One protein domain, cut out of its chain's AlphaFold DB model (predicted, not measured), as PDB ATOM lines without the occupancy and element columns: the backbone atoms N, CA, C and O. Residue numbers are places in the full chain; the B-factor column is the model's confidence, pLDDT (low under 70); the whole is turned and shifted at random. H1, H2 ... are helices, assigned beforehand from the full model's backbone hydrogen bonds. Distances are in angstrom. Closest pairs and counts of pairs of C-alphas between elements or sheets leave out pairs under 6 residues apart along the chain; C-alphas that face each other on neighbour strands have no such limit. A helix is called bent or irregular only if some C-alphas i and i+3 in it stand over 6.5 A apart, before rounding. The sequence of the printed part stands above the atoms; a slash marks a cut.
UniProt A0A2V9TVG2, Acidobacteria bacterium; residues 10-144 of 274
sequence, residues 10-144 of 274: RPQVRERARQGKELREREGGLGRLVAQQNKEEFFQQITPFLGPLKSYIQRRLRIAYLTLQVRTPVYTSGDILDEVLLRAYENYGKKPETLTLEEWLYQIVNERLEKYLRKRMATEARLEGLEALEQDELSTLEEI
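AT A GLANCE: This is residues 10 to 144 of the 274 residues of a protein of Acidobacteria bacterium (UniProt A0A2V9TVG2). Long helix H5 makes the length: H3 and H4 pack on its first half, bent H1 with H2 makes a head at its beginning, and residues 126 to 144 stick out. The printed part has 135 residues with five named helices, H1 to H5 in order: all helix. It is loose, radius of gyration of the C-alphas 20.5 A, spanning 73 by 36 by 26 A.

HOW THE PARTS SIT: Start at H5, residues 101 to 140; its residues 105 to 113 alone touch H4, residues 77 to 90, closest at C-alphas 84 and 108, 6.3 A. H3, residues 51 to 66, touches H5 at a shallow tilt of 16 degrees. H1, residues 11 to 35, assigned as one helix by hydrogen bonds, is bent: C-alphas 25 and 28 are 7.1 A apart. Its arm H1b, from 28, forms a hairpin with H2, residues 39 to 49. Every O i to N i+4 pair is within hydrogen-bond range in H3, H4 and H5.

IN THESE COORDINATES: Find C-alpha 101 at (-1.460, -35.308, 33.145); H5 runs 58.4 A to C-alpha 140 at (38.318, -53.966, 71.650).

THE WHOLE: The printed part has no cut; pLDDT is under 70 in residues 67 to 74 and 127 to 144.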
ATOM      1  N   ARG A  10      15.777 -20.817  28.589       70.69
ATOM      2  CA  ARG A  10      16.703 -21.933  28.345       70.69
ATOM      3  C   ARG A  10      16.072 -22.934  27.362       70.69
ATOM      4  O   ARG A  10      14.876 -23.206  27.486       70.69
ATOM      5  N   PRO A  11      16.851 -23.544  26.447       70.88
ATOM      6  CA  PRO A  11      16.332 -24.503  25.466       70.88
ATOM      7  C   PRO A  11      15.489 -25.630  26.085       70.88
ATOM      8  O   PRO A  11      14.436 -25.971  25.559       70.88
ATOM      9  N   GLN A  12      15.900 -26.132  27.254       71.25
ATOM     10  CA  GLN A  12      15.189 -27.180  27.998       71.25
ATOM     11  C   GLN A  12      13.778 -26.758  28.445       71.25
ATOM     12  O   GLN A  12      12.846 -27.549  28.348       71.25
ATOM     13  N   VAL A  13      13.597 -25.502  28.868       81.00
ATOM     14  CA  VAL A  13      12.293 -24.978  29.312       81.00
ATOM     15  C   VAL A  13      11.333 -24.850  28.131       81.00
ATOM     16  O   VAL A  13      10.155 -25.186  28.247       81.00
ATOM     17  N   ARG A  14      11.836 -24.401  26.973       81.06
ATOM     18  CA  ARG A  14      11.034 -24.304  25.745       81.06
ATOM     19  C   ARG A  14      10.576 -25.678  25.273       81.06
ATOM     20  O   ARG A  14       9.405 -25.844  24.943       81.06
ATOM     21  N   GLU A  15      11.487 -26.646  25.276       80.00
ATOM     22  CA  GLU A  15      11.182 -28.016  24.871       80.00
ATOM     23  C   GLU A  15      10.133 -28.644  25.793       80.00
ATOM     24  O   GLU A  15       9.123 -29.159  25.319       80.00
ATOM     25  N   ARG A  16      10.292 -28.505  27.112       87.50
ATOM     26  CA  ARG A  16       9.304 -28.993  28.077       87.50
ATOM     27  C   ARG A  16       7.939 -28.322  27.908       87.50
ATOM     28  O   ARG A  16       6.926 -29.010  27.889       87.50
ATOM     29  N   ALA A  17       7.891 -27.000  27.729       86.44
ATOM     30  CA  ALA A  17       6.630 -26.286  27.515       86.44
ATOM     31  C   ALA A  17       5.906 -26.743  26.235       86.44
ATOM     32  O   ALA A  17       4.676 -26.852  26.219       86.44
ATOM     33  N   ARG A  18       6.663 -27.040  25.172       87.25
ATOM     34  CA  ARG A  18       6.130 -27.615  23.935       87.25
ATOM     35  C   ARG A  18       5.566 -29.016  24.179       87.25
ATOM     36  O   ARG A  18       4.398 -29.250  23.881       87.25
ATOM     37  N   GLN A  19       6.364 -29.909  24.762       86.12
ATOM     38  CA  GLN A  19       5.956 -31.288  25.039       86.12
ATOM     39  C   GLN A  19       4.750 -31.357  25.987       86.12
ATOM     40  O   GLN A  19       3.835 -32.138  25.752       86.12
ATOM     41  N   GLY A  20       4.685 -30.492  27.003       85.25
ATOM     42  CA  GLY A  20       3.542 -30.400  27.914       85.25
ATOM     43  C   GLY A  20       2.249 -29.958  27.221       85.25
ATOM     44  O   GLY A  20       1.169 -30.467  27.532       85.25
ATOM     45  N   LYS A  21       2.337 -29.054  26.234       87.88
ATOM     46  CA  LYS A  21       1.181 -28.661  25.414       87.88
ATOM     47  C   LYS A  21       0.704 -29.823  24.537       87.88
ATOM     48  O   LYS A  21      -0.487 -30.122  24.538       87.88
ATOM     49  N   GLU A  22       1.626 -30.487  23.843       88.12
ATOM     50  CA  GLU A  22       1.322 -31.647  22.993       88.12
ATOM     51  C   GLU A  22       0.725 -32.807  23.818       88.12
ATOM     52  O   GLU A  22      -0.244 -33.442  23.398       88.12
ATOM     53  N   LEU A  23       1.224 -33.034  25.039       88.62
ATOM     54  CA  LEU A  23       0.687 -34.042  25.954       88.62
ATOM     55  C   LEU A  23      -0.738 -33.709  26.416       88.62
ATOM     56  O   LEU A  23      -1.588 -34.598  26.458       88.62
ATOM     57  N   ARG A  24      -1.029 -32.435  26.715       88.00
ATOM     58  CA  ARG A  24      -2.381 -31.985  27.089       88.00
ATOM     59  C   ARG A  24      -3.389 -32.215  25.959       88.00
ATOM     60  O   ARG A  24      -4.520 -32.610  26.222       88.00
ATOM     61  N   GLU A  25      -2.990 -31.994  24.709       89.12
ATOM     62  CA  GLU A  25      -3.845 -32.249  23.539       89.12
ATOM     63  C   GLU A  25      -4.143 -33.749  23.362       89.12
ATOM     64  O   GLU A  25      -5.245 -34.124  22.958       89.12
ATOM     65  N   ARG A  26      -3.194 -34.623  23.723       87.19
ATOM     66  CA  ARG A  26      -3.335 -36.088  23.635       87.19
ATOM     67  C   ARG A  26      -3.993 -36.739  24.851       87.19
ATOM     68  O   ARG A  26      -4.415 -37.891  24.761       87.19
ATOM     69  N   GLU A  27      -4.136 -36.019  25.963       87.00
ATOM     70  CA  GLU A  27      -4.652 -36.535  27.237       87.00
ATOM     71  C   GLU A  27      -6.019 -37.229  27.090       87.00
ATOM     72  O   GLU A  27      -6.211 -38.333  27.597       87.00
ATOM     73  N   GLY A  28      -6.935 -36.658  26.302       83.69
ATOM     74  CA  GLY A  28      -8.241 -37.277  26.038       83.69
ATOM     75  C   GLY A  28      -8.159 -38.608  25.274       83.69
ATOM     76  O   GLY A  28      -8.975 -39.503  25.492       83.69
ATOM     77  N   GLY A  29      -7.162 -38.769  24.398       86.62
ATOM     78  CA  GLY A  29      -6.890 -40.031  23.707       86.62
ATOM     79  C   GLY A  29      -6.341 -41.097  24.653       86.62
ATOM     80  O   GLY A  29      -6.800 -42.237  24.616       86.62
ATOM     81  N   LEU A  30      -5.441 -40.700  25.553       86.81
ATOM     82  CA  LEU A  30      -4.841 -41.582  26.555       86.81
ATOM     83  C   LEU A  30      -5.890 -42.163  27.514       86.81
ATOM     84  O   LEU A  30      -5.848 -43.354  27.809       86.81
ATOM     85  N   GLY A  31      -6.888 -41.371  27.923       86.62
ATOM     86  CA  GLY A  31      -7.993 -41.870  28.748       86.62
ATOM     87  C   GLY A  31      -8.805 -42.991  28.083       86.62
ATOM     88  O   GLY A  31      -9.220 -43.936  28.754       86.62
ATOM     89  N   ARG A  32      -8.978 -42.945  26.752       88.62
ATOM     90  CA  ARG A  32      -9.654 -44.018  26.001       88.62
ATOM     91  C   ARG A  32      -8.838 -45.307  25.970       88.62
ATOM     92  O   ARG A  32      -9.417 -46.381  26.085       88.62
ATOM     93  N   LEU A  33      -7.515 -45.205  25.858       89.31
ATOM     94  CA  LEU A  33      -6.623 -46.369  25.866       89.31
ATOM     95  C   LEU A  33      -6.648 -47.096  27.212       89.31
ATOM     96  O   LEU A  33      -6.674 -48.324  27.240       89.31
ATOM     97  N   VAL A  34      -6.726 -46.349  28.319       88.94
ATOM     98  CA  VAL A  34      -6.886 -46.940  29.656       88.94
ATOM     99  C   VAL A  34      -8.214 -47.693  29.766       88.94
ATOM    100  O   VAL A  34      -8.238 -48.821  30.252       88.94
ATOM    101  N   ALA A  35      -9.313 -47.122  29.259       88.06
ATOM    102  CA  ALA A  35     -10.616 -47.796  29.250       88.06
ATOM    103  C   ALA A  35     -10.620 -49.081  28.397       88.06
ATOM    104  O   ALA A  35     -11.319 -50.037  28.721       88.06
ATOM    105  N   GLN A  36      -9.818 -49.117  27.331       91.19
ATOM    106  CA  GLN A  36      -9.631 -50.279  26.454       91.19
ATOM    107  C   GLN A  36      -8.598 -51.287  26.984       91.19
ATOM    108  O   GLN A  36      -8.327 -52.283  26.321       91.19
ATOM    109  N   GLN A  37      -8.008 -51.030  28.156       88.12
ATOM    110  CA  GLN A  37      -6.915 -51.810  28.740       88.12
ATOM    111  C   GLN A  37      -5.680 -51.965  27.825       88.12
ATOM    112  O   GLN A  37      -4.898 -52.907  27.974       88.12
ATOM    113  N   ASN A  38      -5.463 -51.025  26.900       90.88
ATOM    114  CA  ASN A  38      -4.334 -51.066  25.976       90.88
ATOM    115  C   ASN A  38      -3.114 -50.335  26.562       90.88
ATOM    116  O   ASN A  38      -2.865 -49.156  26.291       90.88
ATOM    117  N   LYS A  39      -2.355 -51.058  27.393       89.00
ATOM    118  CA  LYS A  39      -1.152 -50.547  28.063       89.00
ATOM    119  C   LYS A  39      -0.027 -50.215  27.082       89.00
ATOM    120  O   LYS A  39       0.628 -49.191  27.238       89.00
ATOM    121  N   GLU A  40       0.211 -51.064  26.088       89.75
ATOM    122  CA  GLU A  40       1.329 -50.897  25.152       89.75
ATOM    123  C   GLU A  40       1.192 -49.601  24.354       89.75
ATOM    124  O   GLU A  40       2.118 -48.789  24.324       89.75
ATOM    125  N   GLU A  41       0.004 -49.352  23.807       90.69
ATOM    126  CA  GLU A  41      -0.283 -48.135  23.050       90.69
ATOM    127  C   GLU A  41      -0.215 -46.884  23.938       90.69
ATOM    128  O   GLU A  41       0.326 -45.854  23.532       90.69
ATOM    129  N   PHE A  42      -0.693 -46.966  25.186       90.62
ATOM    130  CA  PHE A  42      -0.563 -45.866  26.147       90.62
ATOM    131  C   PHE A  42       0.909 -45.492  26.368       90.62
ATOM    132  O   PHE A  42       1.269 -44.313  26.317       90.62
ATOM    133  N   PHE A  43       1.770 -46.493  26.575       90.00
ATOM    134  CA  PHE A  43       3.202 -46.292  26.794       90.00
ATOM    135  C   PHE A  43       3.878 -45.713  25.545       90.00
ATOM    136  O   PHE A  43       4.656 -44.763  25.659       90.00
ATOM    137  N   GLN A  44       3.552 -46.213  24.352       89.19
ATOM    138  CA  GLN A  44       4.099 -45.690  23.097       89.19
ATOM    139  C   GLN A  44       3.711 -44.226  22.857       89.19
ATOM    140  O   GLN A  44       4.551 -43.426  22.443       89.19
ATOM    141  N   GLN A  45       2.469 -43.846  23.166       88.12
ATOM    142  CA  GLN A  45       2.005 -42.474  22.965       88.12
ATOM    143  C   GLN A  45       2.568 -41.486  23.986       88.12
ATOM    144  O   GLN A  45       2.747 -40.319  23.641       88.12
ATOM    145  N   ILE A  46       2.850 -41.919  25.219       89.56
ATOM    146  CA  ILE A  46       3.312 -41.024  26.289       89.56
ATOM    147  C   ILE A  46       4.838 -40.866  26.328       89.56
ATOM    148  O   ILE A  46       5.322 -39.765  26.580       89.56
ATOM    149  N   THR A  47       5.598 -41.925  26.021       88.06
ATOM    150  CA  THR A  47       7.072 -41.975  26.135       88.06
ATOM    151  C   THR A  47       7.818 -40.813  25.456       88.06
ATOM    152  O   THR A  47       8.737 -40.269  26.079       88.06
ATOM    153  N   PRO A  48       7.444 -40.358  24.239       88.00
ATOM    154  CA  PRO A  48       8.139 -39.260  23.561       88.00
ATOM    155  C   PRO A  48       8.142 -37.931  24.335       88.00
ATOM    156  O   PRO A  48       9.041 -37.116  24.141       88.00
ATOM    157  N   PHE A  49       7.173 -37.718  25.232       86.56
ATOM    158  CA  PHE A  49       6.999 -36.472  25.992       86.56
ATOM    159  C   PHE A  49       7.693 -36.480  27.361       86.56
ATOM    160  O   PHE A  49       7.569 -35.535  28.137       86.56
ATOM    161  N   LEU A  50       8.405 -37.560  27.694       84.56
ATOM    162  CA  LEU A  50       8.961 -37.774  29.033       84.56
ATOM    163  C   LEU A  50      10.431 -37.375  29.155       84.56
ATOM    164  O   LEU A  50      11.020 -37.557  30.217       84.56
ATOM    165  N   GLY A  51      11.044 -36.825  28.104       86.69
ATOM    166  CA  GLY A  51      12.442 -36.374  28.137       86.69
ATOM    167  C   GLY A  51      12.751 -35.414  29.302       86.69
ATOM    168  O   GLY A  51      13.697 -35.667  30.059       86.69
ATOM    169  N   PRO A  52      11.949 -34.351  29.507       87.62
ATOM    170  CA  PRO A  52      12.072 -33.451  30.651       87.62
ATOM    171  C   PRO A  52      11.892 -34.174  31.987       87.62
ATOM    172  O   PRO A  52      12.733 -34.045  32.873       87.62
ATOM    173  N   LEU A  53      10.873 -35.033  32.096       89.31
ATOM    174  CA  LEU A  53      10.601 -35.798  33.317       89.31
ATOM    175  C   LEU A  53      11.763 -36.739  33.674       89.31
ATOM    176  O   LEU A  53      12.187 -36.809  34.826       89.31
ATOM    177  N   LYS A  54      12.339 -37.419  32.679       87.38
ATOM    178  CA  LYS A  54      13.529 -38.261  32.842       87.38
ATOM    179  C   LYS A  54      14.733 -37.438  33.292       87.38
ATOM    180  O   LYS A  54      15.442 -37.852  34.207       87.38
ATOM    181  N   SER A  55      14.946 -36.268  32.689       86.50
ATOM    182  CA  SER A  55      16.031 -35.348  33.063       86.50
ATOM    183  C   SER A  55      15.883 -34.858  34.506       86.50
ATOM    184  O   SER A  55      16.868 -34.773  35.239       86.50
ATOM    185  N   TYR A  56      14.648 -34.591  34.930       89.38
ATOM    186  CA  TYR A  56      14.303 -34.244  36.301       89.38
ATOM    187  C   TYR A  56      14.616 -35.388  37.282       89.38
ATOM    188  O   TYR A  56      15.341 -35.179  38.255       89.38
ATOM    189  N   ILE A  57      14.184 -36.623  36.987       89.06
ATOM    190  CA  ILE A  57      14.500 -37.813  37.803       89.06
ATOM    191  C   ILE A  57      16.017 -38.000  37.932       89.06
ATOM    192  O   ILE A  57      16.535 -38.177  39.037       89.06
ATOM    193  N   GLN A  58      16.743 -37.927  36.813       86.12
ATOM    194  CA  GLN A  58      18.203 -38.057  36.788       86.12
ATOM    195  C   GLN A  58      18.883 -37.021  37.677       86.12
ATOM    196  O   GLN A  58      19.829 -37.344  38.396       86.12
ATOM    197  N   ARG A  59      18.399 -35.778  37.646       85.56
ATOM    198  CA  ARG A  59      18.924 -34.698  38.475       85.56
ATOM    199  C   ARG A  59      18.765 -35.011  39.958       85.56
ATOM    200  O   ARG A  59      19.746 -34.945  40.694       85.56
ATOM    201  N   ARG A  60      17.562 -35.416  40.370       85.94
ATOM    202  CA  ARG A  60      17.253 -35.740  41.766       85.94
ATOM    203  C   ARG A  60      18.073 -36.914  42.292       85.94
ATOM    204  O   ARG A  60      18.635 -36.822  43.381       85.94
ATOM    205  N   LEU A  61      18.202 -37.977  41.499       84.25
ATOM    206  CA  LEU A  61      19.056 -39.115  41.841       84.25
ATOM    207  C   LEU A  61      20.532 -38.710  41.939       84.25
ATOM    208  O   LEU A  61      21.211 -39.086  42.889       84.25
ATOM    209  N   ARG A  62      21.024 -37.885  41.005       81.25
ATOM    210  CA  ARG A  62      22.416 -37.418  41.023       81.25
ATOM    211  C   ARG A  62      22.760 -36.646  42.293       81.25
ATOM    212  O   ARG A  62      23.852 -36.841  42.815       81.25
ATOM    213  N   ILE A  63      21.854 -35.804  42.794       79.06
ATOM    214  CA  ILE A  63      22.063 -35.111  44.073       79.06
ATOM    215  C   ILE A  63      22.221 -36.129  45.199       79.06
ATOM    216  O   ILE A  63      23.204 -36.058  45.925       79.06
ATOM    217  N   ALA A  64      21.316 -37.105  45.299       77.94
ATOM    218  CA  ALA A  64      21.388 -38.131  46.336       77.94
ATOM    219  C   ALA A  64      22.724 -38.899  46.305       77.94
ATOM    220  O   ALA A  64      23.386 -39.010  47.338       77.94
ATOM    221  N   TYR A  65      23.184 -39.327  45.122       75.44
ATOM    222  CA  TYR A  65      24.462 -40.041  44.973       75.44
ATOM    223  C   TYR A  65      25.679 -39.185  45.332       75.44
ATOM    224  O   TYR A  65      26.569 -39.639  46.045       75.44
ATOM    225  N   LEU A  66      25.732 -37.931  44.867       70.44
ATOM    226  CA  LEU A  66      26.872 -37.044  45.141       70.44
ATOM    227  C   LEU A  66      27.014 -36.692  46.621       70.44
ATOM    228  O   LEU A  66      28.096 -36.325  47.070       70.44
ATOM    229  N   THR A  67      25.920 -36.794  47.363       66.38
ATOM    230  CA  THR A  67      25.877 -36.492  48.794       66.38
ATOM    231  C   THR A  67      26.193 -37.695  49.661       66.38
ATOM    232  O   THR A  67      26.087 -37.591  50.877       66.38
ATOM    233  N   LEU A  68      26.554 -38.825  49.036       61.06
ATOM    234  CA  LEU A  68      26.833 -40.113  49.674       61.06
ATOM    235  C   LEU A  68      25.692 -40.639  50.556       61.06
ATOM    236  O   LEU A  68      25.876 -41.604  51.280       61.06
ATOM    237  N   GLN A  69      24.490 -40.066  50.435       61.75
ATOM    238  CA  GLN A  69      23.273 -40.583  51.065       61.75
ATOM    239  C   GLN A  69      22.809 -41.903  50.437       61.75
ATOM    240  O   GLN A  69      21.937 -42.571  50.992       61.75
ATOM    241  N   VAL A  70      23.318 -42.202  49.232       62.78
ATOM    242  CA  VAL A  70      23.125 -43.470  48.534       62.78
ATOM    243  C   VAL A  70      24.461 -43.939  47.936       62.78
ATOM    244  O   VAL A  70      24.889 -43.391  46.920       62.78
ATOM    245  N   ARG A  71      25.122 -44.942  48.531       62.75
ATOM    246  CA  ARG A  71      26.431 -45.476  48.079       62.75
ATOM    247  C   ARG A  71      26.349 -46.240  46.746       62.75
ATOM    248  O   ARG A  71      27.291 -46.197  45.960       62.75
ATOM    249  N   THR A  72      25.225 -46.907  46.451       63.69
ATOM    250  CA  THR A  72      25.033 -47.686  45.206       63.69
ATOM    251  C   THR A  72      23.660 -47.457  44.553       63.69
ATOM    252  O   THR A  72      22.623 -47.645  45.199       63.69
ATOM    253  N   PRO A  73      23.596 -47.076  43.260       63.12
ATOM    254  CA  PRO A  73      22.329 -46.974  42.544       63.12
ATOM    255  C   PRO A  73      21.724 -48.362  42.306       63.12
ATOM    256  O   PRO A  73      22.248 -49.136  41.515       63.12
ATOM    257  N   VAL A  74      20.592 -48.664  42.948       65.94
ATOM    258  CA  VAL A  74      19.780 -49.853  42.599       65.94
ATOM    259  C   VAL A  74      18.721 -49.521  41.545       65.94
ATOM    260  O   VAL A  74      18.366 -50.383  40.755       65.94
ATOM    261  N   TYR A  75      18.216 -48.282  41.525       70.06
ATOM    262  CA  TYR A  75      17.237 -47.828  40.534       70.06
ATOM    263  C   TYR A  75      17.897 -46.849  39.570       70.06
ATOM    264  O   TYR A  75      18.478 -45.846  39.991       70.06
ATOM    265  N   THR A  76      17.759 -47.110  38.276       80.94
ATOM    266  CA  THR A  76      18.081 -46.149  37.226       80.94
ATOM    267  C   THR A  76      16.941 -45.144  37.056       80.94
ATOM    268  O   THR A  76      15.803 -45.351  37.482       80.94
ATOM    269  N   SER A  77      17.215 -44.036  36.360       81.50
ATOM    270  CA  SER A  77      16.152 -43.106  35.958       81.50
ATOM    271  C   SER A  77      15.073 -43.756  35.083       81.50
ATOM    272  O   SER A  77      13.963 -43.237  35.034       81.50
ATOM    273  N   GLY A  78      15.406 -44.845  34.373       82.81
ATOM    274  CA  GLY A  78      14.453 -45.608  33.565       82.81
ATOM    275  C   GLY A  78      13.487 -46.393  34.446       82.81
ATOM    276  O   GLY A  78      12.286 -46.226  34.305       82.81
ATOM    277  N   ASP A  79      14.007 -47.111  35.443       85.50
ATOM    278  CA  ASP A  79      13.186 -47.929  36.349       85.50
ATOM    279  C   ASP A  79      12.138 -47.093  37.097       85.50
ATOM    280  O   ASP A  79      10.983 -47.490  37.245       85.50
ATOM    281  N   ILE A  80      12.526 -45.894  37.547       88.06
ATOM    282  CA  ILE A  80      11.597 -44.959  38.198       88.06
ATOM    283  C   ILE A  80      10.552 -44.451  37.207       88.06
ATOM    284  O   ILE A  80       9.382 -44.328  37.569       88.06
ATOM    285  N   LEU A  81      10.955 -44.147  35.971       89.31
ATOM    286  CA  LEU A  81      10.041 -43.665  34.942       89.31
ATOM    287  C   LEU A  81       9.009 -44.734  34.568       89.31
ATOM    288  O   LEU A  81       7.819 -44.433  34.532       89.31
ATOM    289  N   ASP A  82       9.445 -45.973  34.364       88.75
ATOM    290  CA  ASP A  82       8.569 -47.093  34.020       88.75
ATOM    291  C   ASP A  82       7.582 -47.394  35.151       88.75
ATOM    292  O   ASP A  82       6.391 -47.597  34.907       88.75
ATOM    293  N   GLU A  83       8.037 -47.337  36.407       90.88
ATOM    294  CA  GLU A  83       7.148 -47.479  37.559       90.88
ATOM    295  C   GLU A  83       6.116 -46.341  37.631       90.88
ATOM    296  O   GLU A  83       4.944 -46.573  37.942       90.88
ATOM    297  N   VAL A  84       6.529 -45.103  37.350       93.31
ATOM    298  CA  VAL A  84       5.628 -43.943  37.318       93.31
ATOM    299  C   VAL A  84       4.580 -44.111  36.224       93.31
ATOM    300  O   VAL A  84       3.401 -43.889  36.489       93.31
ATOM    301  N   LEU A  85       4.980 -44.536  35.025       92.38
ATOM    302  CA  LEU A  85       4.061 -44.785  33.916       92.38
ATOM    303  C   LEU A  85       3.075 -45.900  34.228       92.38
ATOM    304  O   LEU A  85       1.880 -45.751  33.972       92.38
ATOM    305  N   LEU A  86       3.553 -46.988  34.833       92.44
ATOM    306  CA  LEU A  86       2.696 -48.085  35.264       92.44
ATOM    307  C   LEU A  86       1.632 -47.593  36.248       92.44
ATOM    308  O   LEU A  86       0.444 -47.838  36.052       92.44
ATOM    309  N   ARG A  87       2.037 -46.819  37.256       92.81
ATOM    310  CA  ARG A  87       1.108 -46.250  38.242       92.81
ATOM    311  C   ARG A  87       0.149 -45.240  37.643       92.81
ATOM    312  O   ARG A  87      -1.006 -45.198  38.067       92.81
ATOM    313  N   ALA A  88       0.628 -44.422  36.710       92.62
ATOM    314  CA  ALA A  88      -0.189 -43.448  36.007       92.62
ATOM    315  C   ALA A  88      -1.265 -44.142  35.167       92.62
ATOM    316  O   ALA A  88      -2.401 -43.681  35.141       92.62
ATOM    317  N   TYR A  89      -0.933 -45.271  34.539       92.50
ATOM    318  CA  TYR A  89      -1.881 -46.106  33.810       92.50
ATOM    319  C   TYR A  89      -2.908 -46.763  34.749       92.50
ATOM    320  O   TYR A  89      -4.111 -46.597  34.564       92.50
ATOM    321  N   GLU A  90      -2.451 -47.442  35.806       91.44
ATOM    322  CA  GLU A  90      -3.320 -48.154  36.758       91.44
ATOM    323  C   GLU A  90      -4.264 -47.221  37.528       91.44
ATOM    324  O   GLU A  90      -5.407 -47.569  37.816       91.44
ATOM    325  N   ASN A  91      -3.790 -46.023  37.874       92.25
ATOM    326  CA  ASN A  91      -4.547 -45.052  38.663       92.25
ATOM    327  C   ASN A  91      -5.051 -43.877  37.829       92.25
ATOM    328  O   ASN A  91      -5.415 -42.851  38.401       92.25
ATOM    329  N   TYR A  92      -5.102 -44.005  36.501       89.44
ATOM    330  CA  TYR A  92      -5.503 -42.908  35.618       89.44
ATOM    331  C   TYR A  92      -6.883 -42.342  35.988       89.44
ATOM    332  O   TYR A  92      -7.076 -41.130  36.028       89.44
ATOM    333  N   GLY A  93      -7.827 -43.216  36.360       86.38
ATOM    334  CA  GLY A  93      -9.165 -42.817  36.814       86.38
ATOM    335  C   GLY A  93      -9.201 -42.064  38.151       86.38
ATOM    336  O   GLY A  93     -10.220 -41.472  38.481       86.38
ATOM    337  N   LYS A  94      -8.106 -42.062  38.922       89.94
ATOM    338  CA  LYS A  94      -7.957 -41.308  40.181       89.94
ATOM    339  C   LYS A  94      -7.188 -39.997  39.996       89.94
ATOM    340  O   LYS A  94      -6.898 -39.323  40.986       89.94
ATOM    341  N   LYS A  95      -6.807 -39.647  38.763       91.44
ATOM    342  CA  LYS A  95      -6.097 -38.401  38.471       91.44
ATOM    343  C   LYS A  95      -6.955 -37.205  38.909       91.44
ATOM    344  O   LYS A  95      -8.090 -37.089  38.447       91.44
ATOM    345  N   PRO A  96      -6.431 -36.291  39.743       88.44
ATOM    346  CA  PRO A  96      -7.169 -35.097  40.135       88.44
ATOM    347  C   PRO A  96      -7.534 -34.236  38.921       88.44
ATOM    348  O   PRO A  96      -6.680 -33.942  38.084       88.44
ATOM    349  N   GLU A  97      -8.784 -33.777  38.849       84.94
ATOM    350  CA  GLU A  97      -9.259 -32.895  37.768       84.94
ATOM    351  C   GLU A  97      -8.528 -31.548  37.748       84.94
ATOM    352  O   GLU A  97      -8.376 -30.912  36.707       84.94
ATOM    353  N   THR A  98      -8.020 -31.125  38.906       87.25
ATOM    354  CA  THR A  98      -7.256 -29.887  39.058       87.25
ATOM    355  C   THR A  98      -5.875 -29.952  38.420       87.25
ATOM    356  O   THR A  98      -5.252 -28.903  38.299       87.25
ATOM    357  N   LEU A  99      -5.362 -31.135  38.072       89.75
ATOM    358  CA  LEU A  99      -4.012 -31.335  37.547       89.75
ATOM    359  C   LEU A  99      -4.053 -31.759  36.081       89.75
ATOM    360  O   LEU A  99      -4.869 -32.593  35.669       89.75
ATOM    361  N   THR A 100      -3.110 -31.237  35.298       92.19
ATOM    362  CA  THR A 100      -2.814 -31.840  33.993       92.19
ATOM    363  C   THR A 100      -2.160 -33.205  34.178       92.19
ATOM    364  O   THR A 100      -1.555 -33.478  35.218       92.19
ATOM    365  N   LEU A 101      -2.218 -34.055  33.149       91.31
ATOM    366  CA  LEU A 101      -1.460 -35.308  33.145       91.31
ATOM    367  C   LEU A 101       0.033 -35.078  33.414       91.31
ATOM    368  O   LEU A 101       0.627 -35.802  34.203       91.31
ATOM    369  N   GLU A 102       0.626 -34.044  32.815       92.69
ATOM    370  CA  GLU A 102       2.028 -33.699  33.053       92.69
ATOM    371  C   GLU A 102       2.298 -33.394  34.535       92.69
ATOM    372  O   GLU A 102       3.166 -34.011  35.143       92.69
ATOM    373  N   GLU A 103       1.533 -32.481  35.138       93.69
ATOM    374  CA  GLU A 103       1.699 -32.094  36.546       93.69
ATOM    375  C   GLU A 103       1.508 -33.294  37.479       93.69
ATOM    376  O   GLU A 103       2.255 -33.470  38.443       93.69
ATOM    377  N   TRP A 104       0.545 -34.159  37.156       94.62
ATOM    378  CA  TRP A 104       0.296 -35.380  37.906       94.62
ATOM    379  C   TRP A 104       1.464 -36.373  37.816       94.62
ATOM    380  O   TRP A 104       1.848 -36.938  38.837       94.62
ATOM    381  N   LEU A 105       2.101 -36.536  36.651       94.19
ATOM    382  CA  LEU A 105       3.302 -37.371  36.516       94.19
ATOM    383  C   LEU A 105       4.460 -36.857  37.378       94.19
ATOM    384  O   LEU A 105       5.112 -37.653  38.052       94.19
ATOM    385  N   TYR A 106       4.691 -35.540  37.413       95.06
ATOM    386  CA  TYR A 106       5.694 -34.946  38.307       95.06
ATOM    387  C   TYR A 106       5.359 -35.190  39.782       95.06
ATOM    388  O   TYR A 106       6.258 -35.467  40.579       95.06
ATOM    389  N   GLN A 107       4.076 -35.149  40.151       94.50
ATOM    390  CA  GLN A 107       3.647 -35.479  41.508       94.50
ATOM    391  C   GLN A 107       3.928 -36.952  41.849       94.50
ATOM    392  O   GLN A 107       4.520 -37.227  42.893       94.50
ATOM    393  N   ILE A 108       3.585 -37.891  40.958       94.62
ATOM    394  CA  ILE A 108       3.881 -39.318  41.153       94.62
ATOM    395  C   ILE A 108       5.395 -39.521  41.282       94.62
ATOM    396  O   ILE A 108       5.840 -40.212  42.196       94.62
ATOM    397  N   VAL A 109       6.200 -38.893  40.417       94.88
ATOM    398  CA  VAL A 109       7.669 -38.940  40.500       94.88
ATOM    399  C   VAL A 109       8.164 -38.461  41.858       94.88
ATOM    400  O   VAL A 109       9.008 -39.128  42.454       94.88
ATOM    401  N   ASN A 110       7.644 -37.341  42.367       93.75
ATOM    402  CA  ASN A 110       8.061 -36.801  43.657       93.75
ATOM    403  C   ASN A 110       7.791 -37.784  44.797       93.75
ATOM    404  O   ASN A 110       8.699 -38.073  45.571       93.75
ATOM    405  N   GLU A 111       6.590 -38.361  44.836       92.12
ATOM    406  CA  GLU A 111       6.202 -39.361  45.835       92.12
ATOM    407  C   GLU A 111       7.046 -40.648  45.721       92.12
ATOM    408  O   GLU A 111       7.437 -41.246  46.730       92.12
ATOM    409  N   ARG A 112       7.359 -41.090  44.493       92.25
ATOM    410  CA  ARG A 112       8.216 -42.264  44.250       92.25
ATOM    411  C   ARG A 112       9.646 -42.039  44.692       92.25
ATOM    412  O   ARG A 112      10.188 -42.894  45.391       92.25
ATOM    413  N   LEU A 113      10.240 -40.925  44.278       89.50
ATOM    414  CA  LEU A 113      11.617 -40.582  44.604       89.50
ATOM    415  C   LEU A 113      11.784 -40.394  46.102       89.50
ATOM    416  O   LEU A 113      12.685 -41.000  46.666       89.50
ATOM    417  N   GLU A 114      10.893 -39.649  46.757       88.19
ATOM    418  CA  GLU A 114      10.958 -39.457  48.207       88.19
ATOM    419  C   GLU A 114      10.895 -40.806  48.937       88.19
ATOM    420  O   GLU A 114      11.732 -41.110  49.787       88.19
ATOM    421  N   LYS A 115       9.945 -41.678  48.562       89.19
ATOM    422  CA  LYS A 115       9.823 -43.010  49.170       89.19
ATOM    423  C   LYS A 115      11.060 -43.877  48.921       89.19
ATOM    424  O   LYS A 115      11.495 -44.587  49.829       89.19
ATOM    425  N   TYR A 116      11.602 -43.852  47.704       87.25
ATOM    426  CA  TYR A 116      12.806 -44.599  47.342       87.25
ATOM    427  C   TYR A 116      14.022 -44.112  48.136       87.25
ATOM    428  O   TYR A 116      14.671 -44.916  48.806       87.25
ATOM    429  N   LEU A 117      14.285 -42.804  48.119       83.88
ATOM    430  CA  LEU A 117      15.420 -42.180  48.793       83.88
ATOM    431  C   LEU A 117      15.340 -42.377  50.307       83.88
ATOM    432  O   LEU A 117      16.300 -42.852  50.901       83.88
ATOM    433  N   ARG A 118      14.176 -42.146  50.923       84.81
ATOM    434  CA  ARG A 118      13.965 -42.372  52.361       84.81
ATOM    435  C   ARG A 118      14.264 -43.814  52.769       84.81
ATOM    436  O   ARG A 118      14.931 -44.045  53.775       84.81
ATOM    437  N   LYS A 119      13.798 -44.797  51.986       84.75
ATOM    438  CA  LYS A 119      14.083 -46.220  52.243       84.75
ATOM    439  C   LYS A 119      15.577 -46.527  52.100       84.75
ATOM    440  O   LYS A 119      16.119 -47.285  52.903       84.75
ATOM    441  N   ARG A 120      16.238 -45.956  51.089       81.31
ATOM    442  CA  ARG A 120      17.676 -46.144  50.857       81.31
ATOM    443  C   ARG A 120      18.516 -45.547  51.973       81.31
ATOM    444  O   ARG A 120      19.300 -46.283  52.555       81.31
ATOM    445  N   MET A 121      18.264 -44.296  52.344       77.00
ATOM    446  CA  MET A 121      18.952 -43.634  53.453       77.00
ATOM    447  C   MET A 121      18.816 -44.425  54.757       77.00
ATOM    448  O   MET A 121      19.803 -44.636  55.445       77.00
ATOM    449  N   ALA A 122      17.623 -44.943  55.071       80.50
ATOM    450  CA  ALA A 122      17.434 -45.787  56.254       80.50
ATOM    451  C   ALA A 122      18.210 -47.116  56.182       80.50
ATOM    452  O   ALA A 122      18.691 -47.613  57.198       80.50
ATOM    453  N   THR A 123      18.335 -47.706  54.989       78.62
ATOM    454  CA  THR A 123      19.111 -48.942  54.797       78.62
ATOM    455  C   THR A 123      20.601 -48.686  54.986       78.62
ATOM    456  O   THR A 123      21.276 -49.496  55.611       78.62
ATOM    457  N   GLU A 124      21.098 -47.565  54.468       73.44
ATOM    458  CA  GLU A 124      22.511 -47.198  54.545       73.44
ATOM    459  C   GLU A 124      22.907 -46.732  55.945       73.44
ATOM    460  O   GLU A 124      23.896 -47.226  56.465       73.44
ATOM    461  N   ALA A 125      22.077 -45.940  56.626       73.75
ATOM    462  CA  ALA A 125      22.299 -45.588  58.032       73.75
ATOM    463  C   ALA A 125      22.366 -46.829  58.944       73.75
ATOM    464  O   ALA A 125      23.130 -46.870  59.904       73.75
ATOM    465  N   ARG A 126      21.585 -47.879  58.638       72.31
ATOM    466  CA  ARG A 126      21.677 -49.163  59.349       72.31
ATOM    467  C   ARG A 126      23.008 -49.872  59.086       72.31
ATOM    468  O   ARG A 126      23.527 -50.495  60.003       72.31
ATOM    469  N   LEU A 127      23.524 -49.814  57.856       68.50
ATOM    470  CA  LEU A 127      24.829 -50.387  57.508       68.50
ATOM    471  C   LEU A 127      25.962 -49.626  58.197       68.50
ATOM    472  O   LEU A 127      26.831 -50.264  58.766       68.50
ATOM    473  N   GLU A 128      25.901 -48.297  58.238       64.88
ATOM    474  CA  GLU A 128      26.873 -47.472  58.970       64.88
ATOM    475  C   GLU A 128      26.887 -47.800  60.466       64.88
ATOM    476  O   GLU A 128      27.951 -47.887  61.067       64.88
ATOM    477  N   GLY A 129      25.721 -48.064  61.063       68.56
ATOM    478  CA  GLY A 129      25.645 -48.553  62.440       68.56
ATOM    479  C   GLY A 129      26.270 -49.940  62.637       68.56
ATOM    480  O   GLY A 129      26.854 -50.186  63.683       68.56
ATOM    481  N   LEU A 130      26.173 -50.840  61.652       65.00
ATOM    482  CA  LEU A 130      26.819 -52.160  61.692       65.00
ATOM    483  C   LEU A 130      28.342 -52.056  61.527       65.00
ATOM    484  O   LEU A 130      29.060 -52.666  62.309       65.00
ATOM    485  N   GLU A 131      28.819 -51.258  60.568       61.50
ATOM    486  CA  GLU A 131      30.252 -50.985  60.351       61.50
ATOM    487  C   GLU A 131      30.885 -50.328  61.592       61.50
ATOM    488  O   GLU A 131      32.003 -50.665  61.970       61.50
ATOM    489  N   ALA A 132      30.162 -49.427  62.267       62.12
ATOM    490  CA  ALA A 132      30.634 -48.800  63.501       62.12
ATOM    491  C   ALA A 132      30.751 -49.798  64.666       62.12
ATOM    492  O   ALA A 132      31.692 -49.703  65.446       62.12
ATOM    493  N   LEU A 133      29.823 -50.758  64.774       61.47
ATOM    494  CA  LEU A 133      29.915 -51.838  65.761       61.47
ATOM    495  C   LEU A 133      31.076 -52.785  65.445       61.47
ATOM    496  O   LEU A 133      31.797 -53.175  66.349       61.47
ATOM    497  N   GLU A 134      31.286 -53.121  64.171       61.34
ATOM    498  CA  GLU A 134      32.435 -53.921  63.736       61.34
ATOM    499  C   GLU A 134      33.763 -53.233  64.084       61.34
ATOM    500  O   GLU A 134      34.655 -53.877  64.622       61.34
ATOM    501  N   GLN A 135      33.880 -51.920  63.858       61.31
ATOM    502  CA  GLN A 135      35.075 -51.145  64.221       61.31
ATOM    503  C   GLN A 135      35.291 -51.033  65.736       61.31
ATOM    504  O   GLN A 135      36.434 -51.082  66.184       61.31
ATOM    505  N   ASP A 136      34.223 -50.895  66.524       62.09
ATOM    506  CA  ASP A 136      34.293 -50.863  67.991       62.09
ATOM    507  C   ASP A 136      34.735 -52.226  68.557       62.09
ATOM    508  O   ASP A 136      35.665 -52.298  69.365       62.09
ATOM    509  N   GLU A 137      34.165 -53.321  68.047       63.84
ATOM    510  CA  GLU A 137      34.563 -54.697  68.377       63.84
ATOM    511  C   GLU A 137      36.015 -54.981  67.956       63.84
ATOM    512  O   GLU A 137      36.783 -55.503  68.762       63.84
ATOM    513  N   LEU A 138      36.444 -54.564  66.753       61.53
ATOM    514  CA  LEU A 138      37.844 -54.668  66.307       61.53
ATOM    515  C   LEU A 138      38.806 -53.826  67.147       61.53
ATOM    516  O   LEU A 138      39.951 -54.212  67.307       61.53
ATOM    517  N   SER A 139      38.375 -52.676  67.670       64.00
ATOM    518  CA  SER A 139      39.218 -51.861  68.555       64.00
ATOM    519  C   SER A 139      39.341 -52.447  69.965       64.00
ATOM    520  O   SER A 139      40.312 -52.175  70.670       64.00
ATOM    521  N   THR A 140      38.350 -53.248  70.369       67.25
ATOM    522  CA  THR A 140      38.318 -53.966  71.650       67.25
ATOM    523  C   THR A 140      39.085 -55.283  71.568       67.25
ATOM    524  O   THR A 140      39.692 -55.720  72.548       67.25
ATOM    525  N   LEU A 141      39.078 -55.918  70.396       63.75
ATOM    526  CA  LEU A 141      40.020 -56.963  70.047       63.75
ATOM    527  C   LEU A 141      41.403 -56.311  69.958       63.75
ATOM    528  O   LEU A 141      41.689 -55.553  69.041       63.75
ATOM    529  N   GLU A 142      42.279 -56.573  70.924       53.03
ATOM    530  CA  GLU A 142      43.702 -56.258  70.780       53.03
ATOM    531  C   GLU A 142      44.273 -57.130  69.645       53.03
ATOM    532  O   GLU A 142      44.885 -58.167  69.897       53.03
ATOM    533  N   GLU A 143      44.029 -56.759  68.382       53.34
ATOM    534  CA  GLU A 143      44.694 -57.346  67.222       53.34
ATOM    535  C   GLU A 143      46.173 -56.972  67.304       53.34
ATOM    536  O   GLU A 143      46.628 -55.911  66.874       53.34
ATOM    537  N   ILE A 144      46.938 -57.846  67.944       52.84
ATOM    538  CA  ILE A 144      48.388 -57.759  67.963       52.84
ATOM    539  C   ILE A 144      48.851 -58.082  66.533       52.84
ATOM    540  O   ILE A 144      48.389 -59.081  65.981       52.84
TER     541      ILE A 144